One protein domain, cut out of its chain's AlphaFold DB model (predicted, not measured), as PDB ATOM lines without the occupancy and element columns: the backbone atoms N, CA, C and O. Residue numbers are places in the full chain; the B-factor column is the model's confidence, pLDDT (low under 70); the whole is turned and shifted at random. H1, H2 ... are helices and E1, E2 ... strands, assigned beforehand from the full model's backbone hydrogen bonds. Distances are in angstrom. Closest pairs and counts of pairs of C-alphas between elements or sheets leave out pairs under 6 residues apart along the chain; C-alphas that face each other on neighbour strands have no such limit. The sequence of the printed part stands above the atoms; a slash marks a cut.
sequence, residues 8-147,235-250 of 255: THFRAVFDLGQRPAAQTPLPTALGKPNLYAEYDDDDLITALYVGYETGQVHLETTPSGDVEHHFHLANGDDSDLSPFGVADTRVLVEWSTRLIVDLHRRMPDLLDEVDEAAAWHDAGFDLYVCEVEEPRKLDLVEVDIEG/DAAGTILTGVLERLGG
ATOM      1  N   THR A   8     -34.240 -11.606  13.981       94.00
ATOM      2  CA  THR A   8     -35.423 -10.771  13.782       94.00
ATOM      3  C   THR A   8     -35.837 -10.145  15.102       94.00
ATOM      4  O   THR A   8     -35.732 -10.753  16.159       94.00
ATOM      5  N   HIS A   9     -36.314  -8.906  15.036       95.88
ATOM      6  CA  HIS A   9     -36.883  -8.233  16.193       95.88
ATOM      7  C   HIS A   9     -38.399  -8.415  16.177       95.88
ATOM      8  O   HIS A   9     -39.050  -8.018  15.202       95.88
ATOM      9  N   PHE A  10     -38.955  -8.996  17.236       97.19
ATOM     10  CA  PHE A  10     -40.377  -9.295  17.354       97.19
ATOM     11  C   PHE A  10     -40.973  -8.669  18.612       97.19
ATOM     12  O   PHE A  10     -40.319  -8.522  19.645       97.19
ATOM     13  N   ARG A  11     -42.239  -8.268  18.506       97.88
ATOM     14  CA  ARG A  11     -42.979  -7.600  19.573       97.88
ATOM     15  C   ARG A  11     -44.238  -8.391  19.865       97.88
ATOM     16  O   ARG A  11     -45.004  -8.688  18.956       97.88
ATOM     17  N   ALA A  12     -44.485  -8.681  21.127       97.75
ATOM     18  CA  ALA A  12     -45.684  -9.376  21.560       97.75
ATOM     19  C   ALA A  12     -46.325  -8.614  22.717       97.75
ATOM     20  O   ALA A  12     -45.645  -8.143  23.628       97.75
ATOM     21  N   VAL A  13     -47.638  -8.430  22.652       97.44
ATOM     22  CA  VAL A  13     -48.406  -7.738  23.685       97.44
ATOM     23  C   VAL A  13     -49.275  -8.754  24.408       97.44
ATOM     24  O   VAL A  13     -50.111  -9.392  23.776       97.44
ATOM     25  N   PHE A  14     -49.099  -8.839  25.726       97.25
ATOM     26  CA  PHE A  14     -49.763  -9.806  26.601       97.25
ATOM     27  C   PHE A  14     -50.554  -9.114  27.720       97.25
ATOM     28  O   PHE A  14     -50.192  -8.019  28.179       97.25
ATOM     29  N   ASP A  15     -51.596  -9.777  28.231       95.31
ATOM     30  CA  ASP A  15     -52.284  -9.387  29.469       95.31
ATOM     31  C   ASP A  15     -51.602 -10.006  30.701       95.31
ATOM     32  O   ASP A  15     -52.077 -10.942  31.351       95.31
ATOM     33  N   LEU A  16     -50.452  -9.437  31.066       94.25
ATOM     34  CA  LEU A  16     -49.664  -9.892  32.215       94.25
ATOM     35  C   LEU A  16     -50.155  -9.342  33.561       94.25
ATOM     36  O   LEU A  16     -49.517  -9.579  34.583       94.25
ATOM     37  N   GLY A  17     -51.290  -8.637  33.616       91.56
ATOM     38  CA  GLY A  17     -51.942  -8.214  34.859       91.56
ATOM     39  C   GLY A  17     -51.015  -7.639  35.949       91.56
ATOM     40  O   GLY A  17     -50.237  -6.706  35.734       91.56
ATOM     41  N   GLN A  18     -51.160  -8.143  37.181       91.38
ATOM     42  CA  GLN A  18     -50.265  -7.784  38.286       91.38
ATOM     43  C   GLN A  18     -48.970  -8.586  38.207       91.38
ATOM     44  O   GLN A  18     -48.997  -9.759  37.875       91.38
ATOM     45  N   ARG A  19     -47.852  -7.959  38.591       93.81
ATOM     46  CA  ARG A  19     -46.510  -8.558  38.554       93.81
ATOM     47  C   ARG A  19     -45.847  -8.470  39.931       93.81
ATOM     48  O   ARG A  19     -45.127  -7.504  40.203       93.81
ATOM     49  N   PRO A  20     -46.155  -9.395  40.862       94.31
ATOM     50  CA  PRO A  20     -45.692  -9.306  42.249       94.31
ATOM     51  C   PRO A  20     -44.177  -9.480  42.402       94.31
ATOM     52  O   PRO A  20     -43.576  -8.858  43.284       94.31
ATOM     53  N   ALA A  21     -43.558 -10.304  41.550       96.12
ATOM     54  CA  ALA A  21     -42.110 -10.507  41.525       96.12
ATOM     55  C   ALA A  21     -41.376  -9.202  41.182       96.12
ATOM     56  O   ALA A  21     -40.494  -8.797  41.936       96.12
ATOM     57  N   ALA A  22     -41.858  -8.454  40.182       94.75
ATOM     58  CA  ALA A  22     -41.328  -7.144  39.787       94.75
ATOM     59  C   ALA A  22     -41.315  -6.071  40.900       94.75
ATOM     60  O   ALA A  22     -40.677  -5.032  40.755       94.75
ATOM     61  N   GLN A  23     -42.018  -6.285  42.020       93.12
ATOM     62  CA  GLN A  23     -41.977  -5.393  43.192       93.12
ATOM     63  C   GLN A  23     -40.842  -5.730  44.172       93.12
ATOM     64  O   GLN A  23     -40.677  -5.047  45.187       93.12
ATOM     65  N   THR A  24     -40.084  -6.793  43.906       93.19
ATOM     66  CA  THR A  24     -39.001  -7.292  44.759       93.19
ATOM     67  C   THR A  24     -37.687  -7.121  44.001       93.19
ATOM     68  O   THR A  24     -37.458  -7.841  43.035       93.19
ATOM     69  N   PRO A  25     -36.822  -6.165  44.373       89.69
ATOM     70  CA  PRO A  25     -35.571  -5.960  43.655       89.69
ATOM     71  C   PRO A  25     -34.626  -7.145  43.878       89.69
ATOM     72  O   PRO A  25     -34.369  -7.523  45.024       89.69
ATOM     73  N   LEU A  26     -34.090  -7.698  42.788       92.06
ATOM     74  CA  LEU A  26     -33.077  -8.748  42.852       92.06
ATOM     75  C   LEU A  26     -31.707  -8.204  43.301       92.06
ATOM     76  O   LEU A  26     -31.416  -7.013  43.131       92.06
ATOM     77  N   PRO A  27     -30.840  -9.062  43.870       89.69
ATOM     78  CA  PRO A  27     -29.478  -8.682  44.223       89.69
ATOM     79  C   PRO A  27     -28.654  -8.318  42.982       89.69
ATOM     80  O   PRO A  27     -28.291  -9.175  42.184       89.69
ATOM     81  N   THR A  28     -28.279  -7.045  42.846       88.62
ATOM     82  CA  THR A  28     -27.521  -6.560  41.678       88.62
ATOM     83  C   THR A  28     -26.119  -7.158  41.556       88.62
ATOM     84  O   THR A  28     -25.540  -7.146  40.476       88.62
ATOM     85  N   ALA A  29     -25.560  -7.685  42.650       89.00
ATOM     86  CA  ALA A  29     -24.245  -8.321  42.657       89.00
ATOM     87  C   ALA A  29     -24.208  -9.654  41.892       89.00
ATOM     88  O   ALA A  29     -23.123 -10.075  41.500       89.00
ATOM     89  N   LEU A  30     -25.364 -10.300  41.688       89.00
ATOM     90  CA  LEU A  30     -25.467 -11.552  40.935       89.00
ATOM     91  C   LEU A  30     -25.583 -11.327  39.418       89.00
ATOM     92  O   LEU A  30     -25.390 -12.263  38.653       89.00
ATOM     93  N   GLY A  31     -25.861 -10.095  38.976       90.81
ATOM     94  CA  GLY A  31     -26.179  -9.804  37.578       90.81
ATOM     95  C   GLY A  31     -27.608 -10.211  37.198       90.81
ATOM     96  O   GLY A  31     -28.469 -10.365  38.067       90.81
ATOM     97  N   LYS A  32     -27.862 -10.338  35.892       92.12
ATOM     98  CA  LYS A  32     -29.155 -10.761  35.338       92.12
ATOM     99  C   LYS A  32     -29.237 -12.299  35.327       92.12
ATOM    100  O   LYS A  32     -28.303 -12.918  34.818       92.12
ATOM    101  N   PRO A  33     -30.297 -12.919  35.879       95.06
ATOM    102  CA  PRO A  33     -30.484 -14.362  35.771       95.06
ATOM    103  C   PRO A  33     -30.943 -14.782  34.373       95.06
ATOM    104  O   PRO A  33     -31.690 -14.055  33.721       95.06
ATOM    105  N   ASN A  34     -30.596 -16.009  33.988       94.00
ATOM    106  CA  ASN A  34     -31.271 -16.730  32.911       94.00
ATOM    107  C   ASN A  34     -32.533 -17.389  33.478       94.00
ATOM    108  O   ASN A  34     -32.466 -18.041  34.526       94.00
ATOM    109  N   LEU A  35     -33.670 -17.215  32.805       96.44
ATOM    110  CA  LEU A  35     -34.956 -17.763  33.230       96.44
ATOM    111  C   LEU A  35     -35.428 -18.821  32.245       96.44
ATOM    112  O   LEU A  35     -35.405 -18.598  31.040       96.44
ATOM    113  N   TYR A  36     -35.903 -19.938  32.779       94.62
ATOM    114  CA  TYR A  36     -36.567 -20.979  32.012       94.62
ATOM    115  C   TYR A  36     -37.743 -21.522  32.817       94.62
ATOM    116  O   TYR A  36     -37.680 -21.564  34.047       94.62
ATOM    117  N   ALA A  37     -38.826 -21.887  32.145       96.00
ATOM    118  CA  ALA A  37     -39.998 -22.447  32.795       96.00
ATOM    119  C   ALA A  37     -40.650 -23.503  31.914       96.00
ATOM    120  O   ALA A  37     -40.667 -23.374  30.692       96.00
ATOM    121  N   GLU A  38     -41.233 -24.497  32.569       95.06
ATOM    122  CA  GLU A  38     -41.953 -25.597  31.939       95.06
ATOM    123  C   GLU A  38     -43.303 -25.770  32.629       95.06
ATOM    124  O   GLU A  38     -43.468 -25.446  33.814       95.06
ATOM    125  N   TYR A  39     -44.274 -26.278  31.879       96.44
ATOM    126  CA  TYR A  39     -45.559 -26.696  32.412       96.44
ATOM    127  C   TYR A  39     -45.816 -28.141  32.006       96.44
ATOM    128  O   TYR A  39     -45.786 -28.471  30.823       96.44
ATOM    129  N   ASP A  40     -46.047 -28.986  32.999       95.06
ATOM    130  CA  ASP A  40     -46.478 -30.362  32.819       95.06
ATOM    131  C   ASP A  40     -48.010 -30.395  32.852       95.06
ATOM    132  O   ASP A  40     -48.618 -30.191  33.906       95.06
ATOM    133  N   ASP A  41     -48.635 -30.624  31.695       92.75
ATOM    134  CA  ASP A  41     -50.092 -30.722  31.554       92.75
ATOM    135  C   ASP A  41     -50.686 -31.963  32.240       92.75
ATOM    136  O   ASP A  41     -51.856 -31.945  32.642       92.75
ATOM    137  N   ASP A  42     -49.912 -33.044  32.365       93.25
ATOM    138  CA  ASP A  42     -50.382 -34.308  32.932       93.25
ATOM    139  C   ASP A  42     -50.478 -34.203  34.460       93.25
ATOM    140  O   ASP A  42     -51.500 -34.580  35.053       93.25
ATOM    141  N   ASP A  43     -49.445 -33.640  35.092       94.38
ATOM    142  CA  ASP A  43     -49.364 -33.479  36.548       94.38
ATOM    143  C   ASP A  43     -49.789 -32.080  37.041       94.38
ATOM    144  O   ASP A  43     -49.960 -31.863  38.248       94.38
ATOM    145  N   LEU A  44     -50.043 -31.142  36.122       96.00
ATOM    146  CA  LEU A  44     -50.378 -29.734  36.383       96.00
ATOM    147  C   LEU A  44     -49.299 -29.030  37.216       96.00
ATOM    148  O   LEU A  44     -49.603 -28.286  38.155       96.00
ATOM    149  N   ILE A  45     -48.032 -29.283  36.893       97.06
ATOM    150  CA  ILE A  45     -46.876 -28.731  37.604       97.06
ATOM    151  C   ILE A  45     -46.256 -27.629  36.759       97.06
ATOM    152  O   ILE A  45     -46.004 -27.808  35.575       97.06
ATOM    153  N   THR A  46     -45.979 -26.478  37.370       98.00
ATOM    154  CA  THR A  46     -45.091 -25.480  36.762       98.00
ATOM    155  C   THR A  46     -43.727 -25.586  37.416       98.00
ATOM    156  O   THR A  46     -43.641 -25.481  38.641       98.00
ATOM    157  N   ALA A  47     -42.687 -25.736  36.602       97.88
ATOM    158  CA  ALA A  47     -41.292 -25.642  37.009       97.88
ATOM    159  C   ALA A  47     -40.714 -24.284  36.587       97.88
ATOM    160  O   ALA A  47     -41.036 -23.756  35.521       97.88
ATOM    161  N   LEU A  48     -39.871 -23.694  37.433       98.38
ATOM    162  CA  LEU A  48     -39.140 -22.458  37.161       98.38
ATOM    163  C   LEU A  48     -37.676 -22.631  37.552       98.38
ATOM    164  O   LEU A  48     -37.345 -22.905  38.706       98.38
ATOM    165  N   TYR A  49     -36.805 -22.325  36.605       97.50
ATOM    166  CA  TYR A  49     -35.363 -22.376  36.735       97.50
ATOM    167  C   TYR A  49     -34.803 -20.955  36.665       97.50
ATOM    168  O   TYR A  49     -35.051 -20.216  35.710       97.50
ATOM    169  N   VAL A  50     -34.045 -20.552  37.688       97.44
ATOM    170  CA  VAL A  50     -33.436 -19.214  37.777       97.44
ATOM    171  C   VAL A  50     -31.928 -19.359  37.927       97.44
ATOM    172  O   VAL A  50     -31.420 -19.614  39.025       97.44
ATOM    173  N   GLY A  51     -31.224 -19.259  36.802       95.00
ATOM    174  CA  GLY A  51     -29.805 -19.578  36.674       95.00
ATOM    175  C   GLY A  51     -28.888 -18.360  36.709       95.00
ATOM    176  O   GLY A  51     -29.196 -17.312  36.148       95.00
ATOM    177  N   TYR A  52     -27.726 -18.536  37.328       94.12
ATOM    178  CA  TYR A  52     -26.581 -17.628  37.306       94.12
ATOM    179  C   TYR A  52     -25.305 -18.437  37.046       94.12
ATOM    180  O   TYR A  52     -25.296 -19.658  37.183       94.12
ATOM    181  N   GLU A  53     -24.185 -17.760  36.782       88.56
ATOM    182  CA  GLU A  53     -22.877 -18.415  36.603       88.56
ATOM    183  C   GLU A  53     -22.481 -19.304  37.801       88.56
ATOM    184  O   GLU A  53     -21.822 -20.328  37.646       88.56
ATOM    185  N   THR A  54     -22.886 -18.935  39.019       89.50
ATOM    186  CA  THR A  54     -22.517 -19.664  40.242       89.50
ATOM    187  C   THR A  54     -23.430 -20.846  40.571       89.50
ATOM    188  O   THR A  54     -23.124 -21.591  41.503       89.50
ATOM    189  N   GLY A  55     -24.550 -21.009  39.865       93.56
ATOM    190  CA  GLY A  55     -25.559 -22.029  40.138       93.56
ATOM    191  C   GLY A  55     -26.982 -21.526  39.908       93.56
ATOM    192  O   GLY A  55     -27.196 -20.432  39.384       93.56
ATOM    193  N   GLN A  56     -27.966 -22.309  40.335       96.25
ATOM    194  CA  GLN A  56     -29.377 -22.086  40.018       96.25
ATOM    195  C   GLN A  56     -30.269 -22.320  41.241       96.25
ATOM    196  O   GLN A  56     -29.914 -23.072  42.151       96.25
ATOM    197  N   VAL A  57     -31.433 -21.667  41.272       97.19
ATOM    198  CA  VAL A  57     -32.572 -22.121  42.082       97.19
ATOM    199  C   VAL A  57     -33.625 -22.721  41.155       97.19
ATOM    200  O   VAL A  57     -34.040 -22.072  40.192       97.19
ATOM    201  N   HIS A  58     -34.030 -23.951  41.450       97.75
ATOM    202  CA  HIS A  58     -35.110 -24.651  40.767       97.75
ATOM    203  C   HIS A  58     -36.309 -24.697  41.712       97.75
ATOM    204  O   HIS A  58     -36.161 -25.023  42.893       97.75
ATOM    205  N   LEU A  59     -37.472 -24.282  41.219       98.12
ATOM    206  CA  LEU A  59     -38.724 -24.246  41.954       98.12
ATOM    207  C   LEU A  59     -39.804 -24.999  41.192       98.12
ATOM    208  O   LEU A  59     -39.892 -24.876  39.975       98.12
ATOM    209  N   GLU A  60     -40.687 -25.654  41.930       97.94
ATOM    210  CA  GLU A  60     -41.879 -26.302  41.394       97.94
ATOM    211  C   GLU A  60     -43.102 -25.858  42.196       97.94
ATOM    212  O   GLU A  60     -43.025 -25.609  43.405       97.94
ATOM    213  N   THR A  61     -44.244 -25.735  41.526       98.06
ATOM    214  CA  THR A  61     -45.526 -25.451  42.176       98.06
ATOM    215  C   THR A  61     -46.647 -26.240  41.528       98.06
ATOM    216  O   THR A  61     -46.644 -26.501  40.326       98.06
ATOM    217  N   THR A  62     -47.648 -26.556  42.343       94.88
ATOM    218  CA  THR A  62     -48.884 -27.228  41.922       94.88
ATOM    219  C   THR A  62     -50.089 -26.290  42.092       94.88
ATOM    220  O   THR A  62     -49.939 -25.200  42.669       94.88
ATOM    221  N   PRO A  63     -51.315 -26.714  41.723       93.12
ATOM    222  CA  PRO A  63     -52.521 -25.915  41.931       93.12
ATOM    223  C   PRO A  63     -52.842 -25.613  43.404       93.12
ATOM    224  O   PRO A  63     -53.664 -24.734  43.679       93.12
ATOM    225  N   SER A  64     -52.218 -26.304  44.375       89.56
ATOM    226  CA  SER A  64     -52.345 -25.942  45.798       89.56
ATOM    227  C   SER A  64     -51.663 -24.609  46.127       89.56
ATOM    228  O   SER A  64     -52.028 -23.960  47.111       89.56
ATOM    229  N   GLY A  65     -50.710 -24.183  45.291       83.94
ATOM    230  CA  GLY A  65     -49.866 -23.010  45.497       83.94
ATOM    231  C   GLY A  65     -48.712 -23.235  46.476       83.94
ATOM    232  O   GLY A  65     -48.051 -22.262  46.848       83.94
ATOM    233  N   ASP A  66     -48.484 -24.477  46.914       93.44
ATOM    234  CA  ASP A  66     -47.277 -24.839  47.653       93.44
ATOM    235  C   ASP A  66     -46.083 -24.839  46.692       93.44
ATOM    236  O   ASP A  66     -46.159 -25.420  45.610       93.44
ATOM    237  N   VAL A  67     -44.999 -24.174  47.099       97.50
ATOM    238  CA  VAL A  67     -43.776 -24.054  46.301       97.50
ATOM    239  C   VAL A  67     -42.658 -24.842  46.959       97.50
ATOM    240  O   VAL A  67     -42.247 -24.531  48.085       97.50
ATOM    241  N   GLU A  68     -42.143 -25.826  46.237       97.00
ATOM    242  CA  GLU A  68     -40.927 -26.549  46.588       97.00
ATOM    243  C   GLU A  68     -39.744 -25.938  45.834       97.00
ATOM    244  O   GLU A  68     -39.910 -25.358  44.763       97.00
ATOM    245  N   HIS A  69     -38.549 -25.984  46.425       96.75
ATOM    246  CA  HIS A  69     -37.341 -25.528  45.744       96.75
ATOM    247  C   HIS A  69     -36.096 -26.256  46.238       96.75
ATOM    248  O   HIS A  69     -36.008 -26.640  47.407       96.75
ATOM    249  N   HIS A  70     -35.113 -26.363  45.354       96.62
ATOM    250  CA  HIS A  70     -33.752 -26.802  45.650       96.62
ATOM    251  C   HIS A  70     -32.752 -25.973  44.830       96.62
ATOM    252  O   HIS A  70     -33.137 -25.092  44.052       96.62
ATOM    253  N   PHE A  71     -31.456 -26.190  45.050       97.56
ATOM    254  CA  PHE A  71     -30.402 -25.469  44.342       97.56
ATOM    255  C   PHE A  71     -29.575 -26.412  43.491       97.56
ATOM    256  O   PHE A  71     -29.336 -27.545  43.894       97.56
ATOM    257  N   HIS A  72     -29.064 -25.911  42.372       94.69
ATOM    258  CA  HIS A  72     -28.001 -26.574  41.619       94.69
ATOM    259  C   HIS A  72     -26.714 -25.774  41.759       94.69
ATOM    260  O   HIS A  72     -26.723 -24.536  41.745       94.69
ATOM    261  N   LEU A  73     -25.594 -26.471  41.905       92.50
ATOM    262  CA  LEU A  73     -24.265 -25.868  41.858       92.50
ATOM    263  C   LEU A  73     -23.884 -25.518  40.409       92.50
ATOM    264  O   LEU A  73     -24.521 -25.956  39.459       92.50
ATOM    265  N   ALA A  74     -22.803 -24.755  40.219       87.44
ATOM    266  CA  ALA A  74     -22.317 -24.374  38.884       87.44
ATOM    267  C   ALA A  74     -21.962 -25.563  37.963       87.44
ATOM    268  O   ALA A  74     -21.800 -25.383  36.764       87.44
ATOM    269  N   ASN A  75     -21.793 -26.767  38.518       83.19
ATOM    270  CA  ASN A  75     -21.559 -27.998  37.764       83.19
ATOM    271  C   ASN A  75     -22.839 -28.820  37.517       83.19
ATOM    272  O   ASN A  75     -22.720 -29.954  37.069       83.19
ATOM    273  N   GLY A  76     -24.017 -28.284  37.854       83.94
ATOM    274  CA  GLY A  76     -25.314 -28.946  37.688       83.94
ATOM    275  C   GLY A  76     -25.709 -29.898  38.819       83.94
ATOM    276  O   GLY A  76     -26.812 -30.425  38.796       83.94
ATOM    277  N   ASP A  77     -24.853 -30.121  39.823       89.56
ATOM    278  CA  ASP A  77     -25.190 -31.029  40.924       89.56
ATOM    279  C   ASP A  77     -26.267 -30.429  41.843       89.56
ATOM    280  O   ASP A  77     -26.139 -29.285  42.303       89.56
ATOM    281  N   ASP A  78     -27.258 -31.249  42.202       92.06
ATOM    282  CA  ASP A  78     -28.265 -30.929  43.213       92.06
ATOM    283  C   ASP A  78     -27.636 -30.612  44.579       92.06
ATOM    284  O   ASP A  78     -26.701 -31.268  45.059       92.06
ATOM    285  N   SER A  79     -28.202 -29.621  45.265       92.25
ATOM    286  CA  SER A  79     -27.775 -29.205  46.592       92.25
ATOM    287  C   SER A  79     -28.910 -28.644  47.442       92.25
ATOM    288  O   SER A  79     -29.666 -27.764  47.031       92.25
ATOM    289  N   ASP A  80     -28.933 -29.059  48.710       90.56
ATOM    290  CA  ASP A  80     -29.734 -28.414  49.758       90.56
ATOM    291  C   ASP A  80     -29.125 -27.072  50.213       90.56
ATOM    292  O   ASP A  80     -29.757 -26.289  50.928       90.56
ATOM    293  N   LEU A  81     -27.861 -26.813  49.863       92.50
ATOM    294  CA  LEU A  81     -27.144 -25.604  50.248       92.50
ATOM    295  C   LEU A  81     -27.093 -24.635  49.076       92.50
ATOM    296  O   LEU A  81     -26.610 -24.959  47.996       92.50
ATOM    297  N   SER A  82     -27.538 -23.407  49.327       94.94
ATOM    298  CA  SER A  82     -27.507 -22.371  48.305       94.94
ATOM    299  C   SER A  82     -26.068 -22.070  47.858       94.94
ATOM    300  O   SER A  82     -25.214 -21.828  48.717       94.94
ATOM    301  N   PRO A  83     -25.801 -22.012  46.539       93.88
ATOM    302  CA  PRO A  83     -24.511 -21.569  46.008       93.88
ATOM    303  C   PRO A  83     -24.301 -20.054  46.174       93.88
ATOM    304  O   PRO A  83     -23.198 -19.550  45.966       93.88
ATOM    305  N   PHE A  84     -25.351 -19.320  46.553       94.50
ATOM    306  CA  PHE A  84     -25.341 -17.870  46.709       94.50
ATOM    307  C   PHE A  84     -25.057 -17.450  48.158       94.50
ATOM    308  O   PHE A  84     -25.137 -18.232  49.109       94.50
ATOM    309  N   GLY A  85     -24.737 -16.168  48.357       93.31
ATOM    310  CA  GLY A  85     -24.618 -15.602  49.698       93.31
ATOM    311  C   GLY A  85     -25.965 -15.606  50.431       93.31
ATOM    312  O   GLY A  85     -26.987 -15.279  49.848       93.31
ATOM    313  N   VAL A  86     -25.970 -15.884  51.741       91.81
ATOM    314  CA  VAL A  86     -27.199 -16.048  52.558       91.81
ATOM    315  C   VAL A  86     -28.223 -14.914  52.390       91.81
ATOM    316  O   VAL A  86     -29.431 -15.156  52.381       91.81
ATOM    317  N   ALA A  87     -27.758 -13.664  52.297       91.06
ATOM    318  CA  ALA A  87     -28.643 -12.516  52.114       91.06
ATOM    319  C   ALA A  87     -29.320 -12.529  50.735       91.06
ATOM    320  O   ALA A  87     -30.520 -12.259  50.655       91.06
ATOM    321  N   ASP A  88     -28.563 -12.891  49.702       94.88
ATOM    322  CA  ASP A  88     -29.005 -12.953  48.312       94.88
ATOM    323  C   ASP A  88     -29.926 -14.154  48.095       94.88
ATOM    324  O   ASP A  88     -31.001 -13.985  47.531       94.88
ATOM    325  N   THR A  89     -29.587 -15.322  48.656       95.81
ATOM    326  CA  THR A  89     -30.426 -16.533  48.639       95.81
ATOM    327  C   THR A  89     -31.848 -16.234  49.088       95.81
ATOM    328  O   THR A  89     -32.807 -16.620  48.428       95.81
ATOM    329  N   ARG A  90     -32.009 -15.529  50.213       95.31
ATOM    330  CA  ARG A  90     -33.338 -15.231  50.755       95.31
ATOM    331  C   ARG A  90     -34.156 -14.352  49.810       95.31
ATOM    332  O   ARG A  90     -35.344 -14.599  49.646       95.31
ATOM    333  N   VAL A  91     -33.533 -13.324  49.232       96.06
ATOM    334  CA  VAL A  91     -34.205 -12.419  48.286       96.06
ATOM    335  C   VAL A  91     -34.551 -13.159  46.999       96.06
ATOM    336  O   VAL A  91     -35.656 -12.999  46.492       96.06
ATOM    337  N   LEU A  92     -33.635 -13.997  46.510       96.25
ATOM    338  CA  LEU A  92     -33.822 -14.787  45.302       96.25
ATOM    339  C   LEU A  92     -34.987 -15.764  45.455       96.25
ATOM    340  O   LEU A  92     -35.896 -15.734  44.640       96.25
ATOM    341  N   VAL A  93     -35.018 -16.556  46.530       96.62
ATOM    342  CA  VAL A  93     -36.131 -17.484  46.793       96.62
ATOM    343  C   VAL A  93     -37.451 -16.723  46.914       96.62
ATOM    344  O   VAL A  93     -38.432 -17.113  46.295       96.62
ATOM    345  N   GLU A  94     -37.490 -15.597  47.636       97.00
ATOM    346  CA  GLU A  94     -38.712 -14.790  47.753       97.00
ATOM    347  C   GLU A  94     -39.204 -14.259  46.396       97.00
ATOM    348  O   GLU A  94     -40.402 -14.316  46.106       97.00
ATOM    349  N   TRP A  95     -38.297 -13.741  45.566       97.94
ATOM    350  CA  TRP A  95     -38.617 -13.252  44.228       97.94
ATOM    351  C   TRP A  95     -39.092 -14.391  43.315       97.94
ATOM    352  O   TRP A  95     -40.163 -14.273  42.715       97.94
ATOM    353  N   SER A  96     -38.374 -15.517  43.282       97.94
ATOM    354  CA  SER A  96     -38.697 -16.666  42.429       97.94
ATOM    355  C   SER A  96     -40.008 -17.336  42.835       97.94
ATOM    356  O   SER A  96     -40.811 -17.674  41.973       97.94
ATOM    357  N   THR A  97     -40.294 -17.458  44.138       97.69
ATOM    358  CA  THR A  97     -41.585 -17.960  44.639       97.69
ATOM    359  C   THR A  97     -42.744 -17.078  44.172       97.69
ATOM    360  O   THR A  97     -43.793 -17.581  43.779       97.69
ATOM    361  N   ARG A  98     -42.580 -15.749  44.186       97.00
ATOM    362  CA  ARG A  98     -43.617 -14.837  43.677       97.00
ATOM    363  C   ARG A  98     -43.797 -14.965  42.167       97.00
ATOM    364  O   ARG A  98     -44.928 -14.839  41.706       97.00
ATOM    365  N   LEU A  99     -42.707 -15.177  41.431       97.88
ATOM    366  CA  LEU A  99     -42.733 -15.350  39.982       97.88
ATOM    367  C   LEU A  99     -43.452 -16.645  39.599       97.88
ATOM    368  O   LEU A  99     -44.423 -16.581  38.854       97.88
ATOM    369  N   ILE A 100     -43.047 -17.792  40.157       98.00
ATOM    370  CA  ILE A 100     -43.621 -19.094  39.787       98.00
ATOM    371  C   ILE A 100     -45.104 -19.210  40.158       98.00
ATOM    372  O   ILE A 100     -45.890 -19.743  39.384       98.00
ATOM    373  N   VAL A 101     -45.526 -18.649  41.297       96.31
ATOM    374  CA  VAL A 101     -46.943 -18.660  41.697       96.31
ATOM    375  C   VAL A 101     -47.800 -17.805  40.765       96.31
ATOM    376  O   VAL A 101     -48.951 -18.155  40.506       96.31
ATOM    377  N   ASP A 102     -47.283 -16.669  40.286       94.81
ATOM    378  CA  ASP A 102     -48.013 -15.847  39.314       94.81
ATOM    379  C   ASP A 102     -48.033 -16.502  37.932       94.81
ATOM    380  O   ASP A 102     -49.079 -16.526  37.292       94.81
ATOM    381  N   LEU A 103     -46.909 -17.093  37.518       96.81
ATOM    382  CA  LEU A 103     -46.784 -17.841  36.274       96.81
ATOM    383  C   LEU A 103     -47.760 -19.024  36.227       96.81
ATOM    384  O   LEU A 103     -48.540 -19.126  35.289       96.81
ATOM    385  N   HIS A 104     -47.784 -19.863  37.265       96.94
ATOM    386  CA  HIS A 104     -48.647 -21.047  37.324       96.94
ATOM    387  C   HIS A 104     -50.134 -20.704  37.191       96.94
ATOM    388  O   HIS A 104     -50.881 -21.408  36.528       96.94
ATOM    389  N   ARG A 105     -50.579 -19.573  37.759       95.12
ATOM    390  CA  ARG A 105     -51.976 -19.112  37.628       95.12
ATOM    391  C   ARG A 105     -52.384 -18.763  36.200       95.12
ATOM    392  O   ARG A 105     -53.573 -18.567  35.961       95.12
ATOM    393  N   ARG A 106     -51.410 -18.595  35.310       94.69
ATOM    394  CA  ARG A 106     -51.601 -18.253  33.901       94.69
ATOM    395  C   ARG A 106     -51.480 -19.472  33.000       94.69
ATOM    396  O   ARG A 106     -51.807 -19.358  31.829       94.69
ATOM    397  N   MET A 107     -51.014 -20.601  33.528       95.50
ATOM    398  CA  MET A 107     -50.943 -21.842  32.773       95.50
ATOM    399  C   MET A 107     -52.314 -22.538  32.764       95.50
ATOM    400  O   MET A 107     -53.030 -22.481  33.770       95.50
ATOM    401  N   PRO A 108     -52.694 -23.197  31.655       95.88
ATOM    402  CA  PRO A 108     -51.940 -23.322  30.400       95.88
ATOM    403  C   PRO A 108     -52.096 -22.128  29.443       95.88
ATOM    404  O   PRO A 108     -51.272 -21.980  28.551       95.88
ATOM    405  N   ASP A 109     -53.100 -21.267  29.638       95.56
ATOM    406  CA  ASP A 109     -53.510 -20.223  28.681       95.56
ATOM    407  C   ASP A 109     -52.351 -19.335  28.176       95.56
ATOM    408  O   ASP A 109     -52.324 -18.935  27.016       95.56
ATOM    409  N   LEU A 110     -51.360 -19.038  29.023       96.56
ATOM    410  CA  LEU A 110     -50.179 -18.274  28.619       96.56
ATOM    411  C   LEU A 110     -49.323 -18.998  27.571       96.56
ATOM    412  O   LEU A 110     -48.764 -18.330  26.707       96.56
ATOM    413  N   LEU A 111     -49.185 -20.323  27.653       96.56
ATOM    414  CA  LEU A 111     -48.446 -21.090  26.648       96.56
ATOM    415  C   LEU A 111     -49.171 -21.058  25.306       96.56
ATOM    416  O   LEU A 111     -48.529 -20.790  24.296       96.56
ATOM    417  N   ASP A 112     -50.499 -21.187  25.311       96.62
ATOM    418  CA  ASP A 112     -51.307 -21.042  24.097       96.62
ATOM    419  C   ASP A 112     -51.113 -19.650  23.454       96.62
ATOM    420  O   ASP A 112     -50.948 -19.538  22.237       96.62
ATOM    421  N   GLU A 113     -51.079 -18.576  24.257       97.31
ATOM    422  CA  GLU A 113     -50.806 -17.213  23.763       97.31
ATOM    423  C   GLU A 113     -49.371 -17.051  23.228       97.31
ATOM    424  O   GLU A 113     -49.149 -16.353  22.233       97.31
ATOM    425  N   VAL A 114     -48.380 -17.673  23.874       97.94
ATOM    426  CA  VAL A 114     -46.979 -17.667  23.418       97.94
ATOM    427  C   VAL A 114     -46.837 -18.410  22.088       97.94
ATOM    428  O   VAL A 114     -46.189 -17.889  21.177       97.94
ATOM    429  N   ASP A 115     -47.472 -19.571  21.949       97.50
ATOM    430  CA  ASP A 115     -47.469 -20.367  20.722       97.50
ATOM    431  C   ASP A 115     -48.173 -19.630  19.578       97.50
ATOM    432  O   ASP A 115     -47.695 -19.625  18.438       97.50
ATOM    433  N   GLU A 116     -49.275 -18.931  19.864       97.88
ATOM    434  CA  GLU A 116     -49.923 -18.072  18.874       97.88
ATOM    435  C   GLU A 116     -48.997 -16.926  18.440       97.88
ATOM    436  O   GLU A 116     -48.850 -16.663  17.241       97.88
ATOM    437  N   ALA A 117     -48.323 -16.266  19.386       98.00
ATOM    438  CA  ALA A 117     -47.365 -15.207  19.082       98.00
ATOM    439  C   ALA A 117     -46.195 -15.717  18.219       98.00
ATOM    440  O   ALA A 117     -45.811 -15.052  17.250       98.00
ATOM    441  N   ALA A 118     -45.670 -16.909  18.518       97.06
ATOM    442  CA  ALA A 118     -44.641 -17.574  17.721       97.06
ATOM    443  C   ALA A 118     -45.140 -17.893  16.300       97.06
ATOM    444  O   ALA A 118     -44.476 -17.558  15.320       97.06
ATOM    445  N   ALA A 119     -46.360 -18.415  16.155       97.06
ATOM    446  CA  ALA A 119     -46.954 -18.676  14.844       97.06
ATOM    447  C   ALA A 119     -47.134 -17.395  14.004       97.06
ATOM    448  O   ALA A 119     -46.995 -17.422  12.776       97.06
ATOM    449  N   TRP A 120     -47.422 -16.252  14.637       97.69
ATOM    450  CA  TRP A 120     -47.461 -14.954  13.954       97.69
ATOM    451  C   TRP A 120     -46.077 -14.511  13.477       97.69
ATOM    452  O   TRP A 120     -45.949 -14.031  12.345       97.69
ATOM    453  N   HIS A 121     -45.046 -14.683  14.307       96.44
ATOM    454  CA  HIS A 121     -43.661 -14.453  13.900       96.44
ATOM    455  C   HIS A 121     -43.295 -15.311  12.679       96.44
ATOM    456  O   HIS A 121     -42.808 -14.780  11.678       96.44
ATOM    457  N   ASP A 122     -43.615 -16.603  12.706       93.56
ATOM    458  CA  ASP A 122     -43.288 -17.545  11.626       93.56
ATOM    459  C   ASP A 122     -44.056 -17.246  10.331       93.56
ATOM    460  O   ASP A 122     -43.559 -17.452   9.221       93.56
ATOM    461  N   ALA A 123     -45.258 -16.675  10.451       94.94
ATOM    462  CA  ALA A 123     -46.014 -16.134   9.324       94.94
ATOM    463  C   ALA A 123     -45.429 -14.816   8.764       94.94
ATOM    464  O   ALA A 123     -45.901 -14.320   7.734       94.94
ATOM    465  N   GLY A 124     -44.396 -14.259   9.401       94.25
ATOM    466  CA  GLY A 124     -43.672 -13.062   8.977       94.25
ATOM    467  C   GLY A 124     -44.243 -11.747   9.508       94.25
ATOM    468  O   GLY A 124     -43.948 -10.691   8.940       94.25
ATOM    469  N   PHE A 125     -45.075 -11.783  10.553       96.50
ATOM    470  CA  PHE A 125     -45.546 -10.577  11.238       96.50
ATOM    471  C   PHE A 125     -44.516 -10.079  12.259       96.50
ATOM    472  O   PHE A 125     -43.714 -10.838  12.788       96.50
ATOM    473  N   ASP A 126     -44.539  -8.777  12.545       94.81
ATOM    474  CA  ASP A 126     -43.597  -8.098  13.446       94.81
ATOM    475  C   ASP A 126     -44.218  -7.697  14.796       94.81
ATOM    476  O   ASP A 126     -43.558  -7.049  15.619       94.81
ATOM    477  N   LEU A 127     -45.502  -8.018  14.986       96.94
ATOM    478  CA  LEU A 127     -46.286  -7.699  16.169       96.94
ATOM    479  C   LEU A 127     -47.418  -8.714  16.371       96.94
ATOM    480  O   LEU A 127     -48.270  -8.860  15.495       96.94
ATOM    481  N   TYR A 128     -47.478  -9.305  17.561       98.00
ATOM    482  CA  TYR A 128     -48.646 -10.005  18.097       98.00
ATOM    483  C   TYR A 128     -49.328  -9.165  19.185       98.00
ATOM    484  O   TYR A 128     -48.661  -8.466  19.955       98.00
ATOM    485  N   VAL A 129     -50.659  -9.226  19.260       96.88
ATOM    486  CA  VAL A 129     -51.447  -8.596  20.329       96.88
ATOM    487  C   VAL A 129     -52.519  -9.570  20.794       96.88
ATOM    488  O   VAL A 129     -53.380  -9.931  19.994       96.88
ATOM    489  N   CYS A 130     -52.486  -9.934  22.078       94.81
ATOM    490  CA  CYS A 130     -53.467 -10.829  22.684       94.81
ATOM    491  C   CYS A 130     -54.901 -10.275  22.576       94.81
ATOM    492  O   CYS A 130     -55.135  -9.055  22.575       94.81
ATOM    493  N   GLU A 131     -55.884 -11.170  22.505       91.94
ATOM    494  CA  GLU A 131     -57.292 -10.782  22.514       91.94
ATOM    495  C   GLU A 131     -57.727 -10.359  23.927       91.94
ATOM    496  O   GLU A 131     -57.445 -11.029  24.915       91.94
ATOM    497  N   VAL A 132     -58.439  -9.231  24.040       90.88
ATOM    498  CA  VAL A 132     -59.017  -8.779  25.313       90.88
ATOM    499  C   VAL A 132     -60.455  -8.309  25.149       90.88
ATOM    500  O   VAL A 132     -60.769  -7.491  24.285       90.88
ATOM    501  N   GLU A 133     -61.333  -8.778  26.035       88.88
ATOM    502  CA  GLU A 133     -62.759  -8.428  26.004       88.88
ATOM    503  C   GLU A 133     -63.038  -6.988  26.467       88.88
ATOM    504  O   GLU A 133     -63.950  -6.323  25.970       88.88
ATOM    505  N   GLU A 134     -62.249  -6.480  27.422       90.50
ATOM    506  CA  GLU A 134     -62.431  -5.153  28.019       90.50
ATOM    507  C   GLU A 134     -61.120  -4.353  28.053       90.50
ATOM    508  O   GLU A 134     -60.064  -4.935  28.330       90.50
ATOM    509  N   PRO A 135     -61.164  -3.013  27.859       91.06
ATOM    510  CA  PRO A 135     -59.982  -2.162  27.936       91.06
ATOM    511  C   PRO A 135     -59.243  -2.309  29.268       91.06
ATOM    512  O   PRO A 135     -59.761  -1.969  30.334       91.06
ATOM    513  N   ARG A 136     -57.993  -2.754  29.190       92.88
ATOM    514  CA  ARG A 136     -57.096  -2.954  30.329       92.88
ATOM    515  C   ARG A 136     -55.665  -2.590  29.955       92.88
ATOM    516  O   ARG A 136     -55.369  -2.275  28.803       92.88
ATOM    517  N   LYS A 137     -54.784  -2.564  30.951       92.31
ATOM    518  CA  LYS A 137     -53.361  -2.328  30.719       92.31
ATOM    519  C   LYS A 137     -52.735  -3.620  30.199       92.31
ATOM    520  O   LYS A 137     -52.814  -4.624  30.888       92.31
ATOM    521  N   LEU A 138     -52.093  -3.532  29.040       95.81
ATOM    522  CA  LEU A 138     -51.306  -4.610  28.454       95.81
ATOM    523  C   LEU A 138     -49.813  -4.326  28.615       95.81
ATOM    524  O   LEU A 138     -49.402  -3.171  28.806       95.81
ATOM    525  N   ASP A 139     -49.011  -5.376  28.527       96.19
ATOM    526  CA  ASP A 139     -47.561  -5.315  28.615       96.19
ATOM    527  C   ASP A 139     -46.947  -5.706  27.267       96.19
ATOM    528  O   ASP A 139     -47.273  -6.740  26.698       96.19
ATOM    529  N   LEU A 140     -46.071  -4.840  26.754       96.56
ATOM    530  CA  LEU A 140     -45.262  -5.104  25.568       96.56
ATOM    531  C   LEU A 140     -44.003  -5.868  25.986       96.56
ATOM    532  O   LEU A 140     -43.297  -5.426  26.895       96.56
ATOM    533  N   VAL A 141     -43.740  -6.966  25.292       97.06
ATOM    534  CA  VAL A 141     -42.521  -7.768  25.341       97.06
ATOM    535  C   VAL A 141     -41.824  -7.610  23.991       97.06
ATOM    536  O   VAL A 141     -42.447  -7.790  22.944       97.06
ATOM    537  N   GLU A 142     -40.551  -7.228  24.013       96.25
ATOM    538  CA  GLU A 142     -39.718  -7.076  22.818       96.25
ATOM    539  C   GLU A 142     -38.581  -8.091  22.906       96.25
ATOM    540  O   GLU A 142     -37.879  -8.135  23.916       96.25
ATOM    541  N   VAL A 143     -38.425  -8.917  21.874       95.69
ATOM    542  CA  VAL A 143     -37.427  -9.990  21.840       95.69
ATOM    543  C   VAL A 143     -36.683 -10.004  20.514       95.69
ATOM    544  O   VAL A 143     -37.241  -9.682  19.463       95.69
ATOM    545  N   ASP A 144     -35.420 -10.410  20.577       94.88
ATOM    546  CA  ASP A 144     -34.608 -10.710  19.405       94.88
ATOM    547  C   ASP A 144     -34.596 -12.229  19.206       94.88
ATOM    548  O   ASP A 144     -33.992 -12.963  19.986       94.88
ATOM    549  N   ILE A 145     -35.289 -12.698  18.170       93.38
ATOM    550  CA  ILE A 145     -35.393 -14.118  17.834       93.38
ATOM    551  C   ILE A 145     -34.222 -14.473  16.934       93.38
ATOM    552  O   ILE A 145     -34.023 -13.890  15.860       93.38
ATOM    553  N   GLU A 146     -33.399 -15.410  17.393       90.88
ATOM    554  CA  GLU A 146     -32.205 -15.794  16.664       90.88
ATOM    555  C   GLU A 146     -32.569 -16.602  15.416       90.88
ATOM    556  O   GLU A 146     -33.265 -17.608  15.487       90.88
ATOM    557  N   GLY A 147     -32.090 -16.168  14.248       88.00
ATOM    558  CA  GLY A 147     -32.410 -16.853  13.001       88.00
ATOM    559  C   GLY A 147     -31.808 -18.257  12.952       88.00
ATOM    560  O   GLY A 147     -30.683 -18.481  13.406       88.00
ATOM    561  N   ASP A 235     -36.278 -21.693  20.132       89.62
ATOM    562  CA  ASP A 235     -37.256 -21.326  19.119       89.62
ATOM    563  C   ASP A 235     -37.946 -19.994  19.478       89.62
ATOM    564  O   ASP A 235     -37.668 -19.347  20.502       89.62
ATOM    565  N   ALA A 236     -38.835 -19.535  18.596       93.69
ATOM    566  CA  ALA A 236     -39.570 -18.295  18.810       93.69
ATOM    567  C   ALA A 236     -40.406 -18.345  20.101       93.69
ATOM    568  O   ALA A 236     -40.383 -17.382  20.869       93.69
ATOM    569  N   ALA A 237     -41.089 -19.462  20.370       95.56
ATOM    570  CA  ALA A 237     -41.930 -19.638  21.553       95.56
ATOM    571  C   ALA A 237     -41.108 -19.554  22.848       95.56
ATOM    572  O   ALA A 237     -41.418 -18.743  23.723       95.56
ATOM    573  N   GLY A 238     -39.998 -20.288  22.946       94.19
ATOM    574  CA  GLY A 238     -39.087 -20.252  24.090       94.19
ATOM    575  C   GLY A 238     -38.456 -18.874  24.304       94.19
ATOM    576  O   GLY A 238     -38.358 -18.395  25.440       94.19
ATOM    577  N   THR A 239     -38.097 -18.182  23.221       95.69
ATOM    578  CA  THR A 239     -37.576 -16.806  23.286       95.69
ATOM    579  C   THR A 239     -38.637 -15.832  23.815       95.69
ATOM    580  O   THR A 239     -38.359 -15.020  24.702       95.69
ATOM    581  N   ILE A 240     -39.873 -15.925  23.316       97.50
ATOM    582  CA  ILE A 240     -41.000 -15.091  23.752       97.50
ATOM    583  C   ILE A 240     -41.354 -15.385  25.216       97.50
ATOM    584  O   ILE A 240     -41.500 -14.442  25.997       97.50
ATOM    585  N   LEU A 241     -41.433 -16.660  25.614       97.62
ATOM    586  CA  LEU A 241     -41.694 -17.068  26.997       97.62
ATOM    587  C   LEU A 241     -40.626 -16.515  27.943       97.62
ATOM    588  O   LEU A 241     -40.965 -15.954  28.982       97.62
ATOM    589  N   THR A 242     -39.350 -16.583  27.561       96.94
ATOM    590  CA  THR A 242     -38.255 -15.972  28.329       96.94
ATOM    591  C   THR A 242     -38.487 -14.469  28.510       96.94
ATOM    592  O   THR A 242     -38.436 -13.968  29.634       96.94
ATOM    593  N   GLY A 243     -38.846 -13.747  27.444       97.12
ATOM    594  CA  GLY A 243     -39.204 -12.325  27.524       97.12
ATOM    595  C   GLY A 243     -40.405 -12.047  28.443       97.12
ATOM    596  O   GLY A 243     -40.400 -11.076  29.206       97.12
ATOM    597  N   VAL A 244     -41.418 -12.917  28.435       97.69
ATOM    598  CA  VAL A 244     -42.560 -12.848  29.362       97.69
ATOM    599  C   VAL A 244     -42.107 -13.061  30.810       97.69
ATOM    600  O   VAL A 244     -42.497 -12.281  31.683       97.69
ATOM    601  N   LEU A 245     -41.261 -14.058  31.078       97.88
ATOM    602  CA  LEU A 245     -40.705 -14.323  32.409       97.88
ATOM    603  C   LEU A 245     -39.908 -13.122  32.925       97.88
ATOM    604  O   LEU A 245     -40.112 -12.692  34.063       97.88
ATOM    605  N   GLU A 246     -39.059 -12.528  32.084       97.00
ATOM    606  CA  GLU A 246     -38.307 -11.320  32.429       97.00
ATOM    607  C   GLU A 246     -39.241 -10.153  32.765       97.00
ATOM    608  O   GLU A 246     -39.053  -9.459  33.772       97.00
ATOM    609  N   ARG A 247     -40.300  -9.972  31.967       96.75
ATOM    610  CA  ARG A 247     -41.302  -8.924  32.171       96.75
ATOM    611  C   ARG A 247     -42.109  -9.125  33.453       96.75
ATOM    612  O   ARG A 247     -42.352  -8.147  34.170       96.75
ATOM    613  N   LEU A 248     -42.533 -10.353  33.758       96.94
ATOM    614  CA  LEU A 248     -43.208 -10.726  35.013       96.94
ATOM    615  C   LEU A 248     -42.280 -10.534  36.223       96.94
ATOM    616  O   LEU A 248     -42.696 -10.020  37.269       96.94
ATOM    617  N   GLY A 249     -41.011 -10.897  36.050       96.31
ATOM    618  CA  GLY A 249     -39.935 -10.757  37.023       96.31
ATOM    619  C   GLY A 249     -39.484  -9.315  37.268       96.31
ATOM    620  O   GLY A 249     -38.914  -9.027  38.322       96.31
ATOM    621  N   GLY A 250     -39.774  -8.398  36.340       95.00
ATOM    622  CA  GLY A 250     -39.356  -6.996  36.401       95.00
ATOM    623  C   GLY A 250     -37.863  -6.794  36.148       95.00
ATOM    624  O   GLY A 250     -37.270  -5.885  36.730       95.00
TER     625      GLY A 250
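What this domain is: This is residues 8 to 147 and 235 to 250 of the 255 residues of an uncharacterized protein of Frigoribacterium sp. PhB118 (UniProt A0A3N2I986). Two sheets form two halves, with helix H3 between them and packed on both: a wall of four strands, E2 to E5, with the longest helix, H1, slanting over one face, and a smaller sheet, E6, E1 and E7, with H2 over the same face as H3. The two sheets are well separated, and each has its helices on one face. The printed part has 156 residues with three named helices and seven named strands, in the order E1 E2 E3 E4 E5 H1 H2 E6 E7 H3; the larger sheet runs E2 E3 E4 E5, antiparallel, the smaller E6 E1 E7, mixed. The class is mixed, helices and strands. The whole is compact, with a radius of gyration of the C-alphas of 16.0 A and spans of 45 by 35 by 30 A.

How they stand to each other: Begin with the larger sheet: E2, residues 34 to 40, E3, residues 45 to 52, E4, residues 55 to 61, and E5, residues 67 to 73, form a meander, each strand the antiparallel neighbour of the one before. The sheet is twisted, and its edge strands are E2 and E5. Look across the hairpin E2 and E3 for N 40 and O 45, 2.8 A apart; across the hairpin E3 and E4, N 48 and O 59 are also 2.8 A apart; across the hairpin E4 and E5, N 56 and O 72 are at 2.9 A. H1, residues 86 to 104, is on this sheet at a height over the sheet of 8.7 A, over E3, E4 and E5, slantwise to the strands at 37 degrees to E4 on the local plane; the closest C-alphas of H1 and E3 are those of His 104 and Thr 46, 5.7 A apart. H3, residues 236 to 249, is on the same face, over E2, and runs across the strands at 71 degrees to E2 on the local plane. With H1 it makes two layers, helices on one face of a sheet. The closest C-alphas of H3 and E2 are those of Thr 242 and Leu 35, 6.2 A apart. H1 touches H3 with its residues 95 to 99 alone, at a steep tilt of 59 degrees, opposite ways; their closest C-alphas are those of Leu 99 and Gly 249, 6.1 A apart. Now go to the smaller sheet: E1, residues 8 to 14, is the inner strand, with E6, residues 127 to 129, parallel to it and E7, residues 139 to 145, antiparallel. N 128 and O 11 are 2.9 A apart, and N 141 and O 12 are 2.8 A apart, within hydrogen-bond range. H3 is on this sheet too, over E7, at a height over the sheet of 7.6 A. H2, residues 109 to 122, is on the same face, over E1, at 8.8 A. H3 touches H2 with its residues 236 to 241 alone, at a steep tilt of 49 degrees, opposite ways; the closest C-alphas are those of Ala 118 and Ala 237, 5.1 A apart. Every O i to N i+4 pair is within hydrogen-bond range in H1, H2 and H3.

Where its parts are: Find C-alpha 45 at (-46.876, -28.731, 37.604); from there E3 runs 23.1 A to C-alpha 52. E2 and E4 each measure 20.4 A, and E5 20.1 A. H1 begins at C-alpha 86, (-27.199, -16.048, 52.558), and runs 26.8 A. H2 measures 20.1 A, H3 19.7 A, E1 19.3 A and E7 18.5 A; E6 is the short one, with three residues. H3 ends at C-alpha 249, (-39.935, -10.757, 37.023).

The domain as a whole: The two C-alphas farthest apart, those of Asn 75 and Glu 134, are 47.8 A apart. Residues 148 to 234 are not printed, and C-alphas 147 and 235 stand 9.0 A apart across the cut. The links E1 to E2 and E5 to H1 are long. The mean pLDDT of the printed part is 94.7, and no printed residue is under 70.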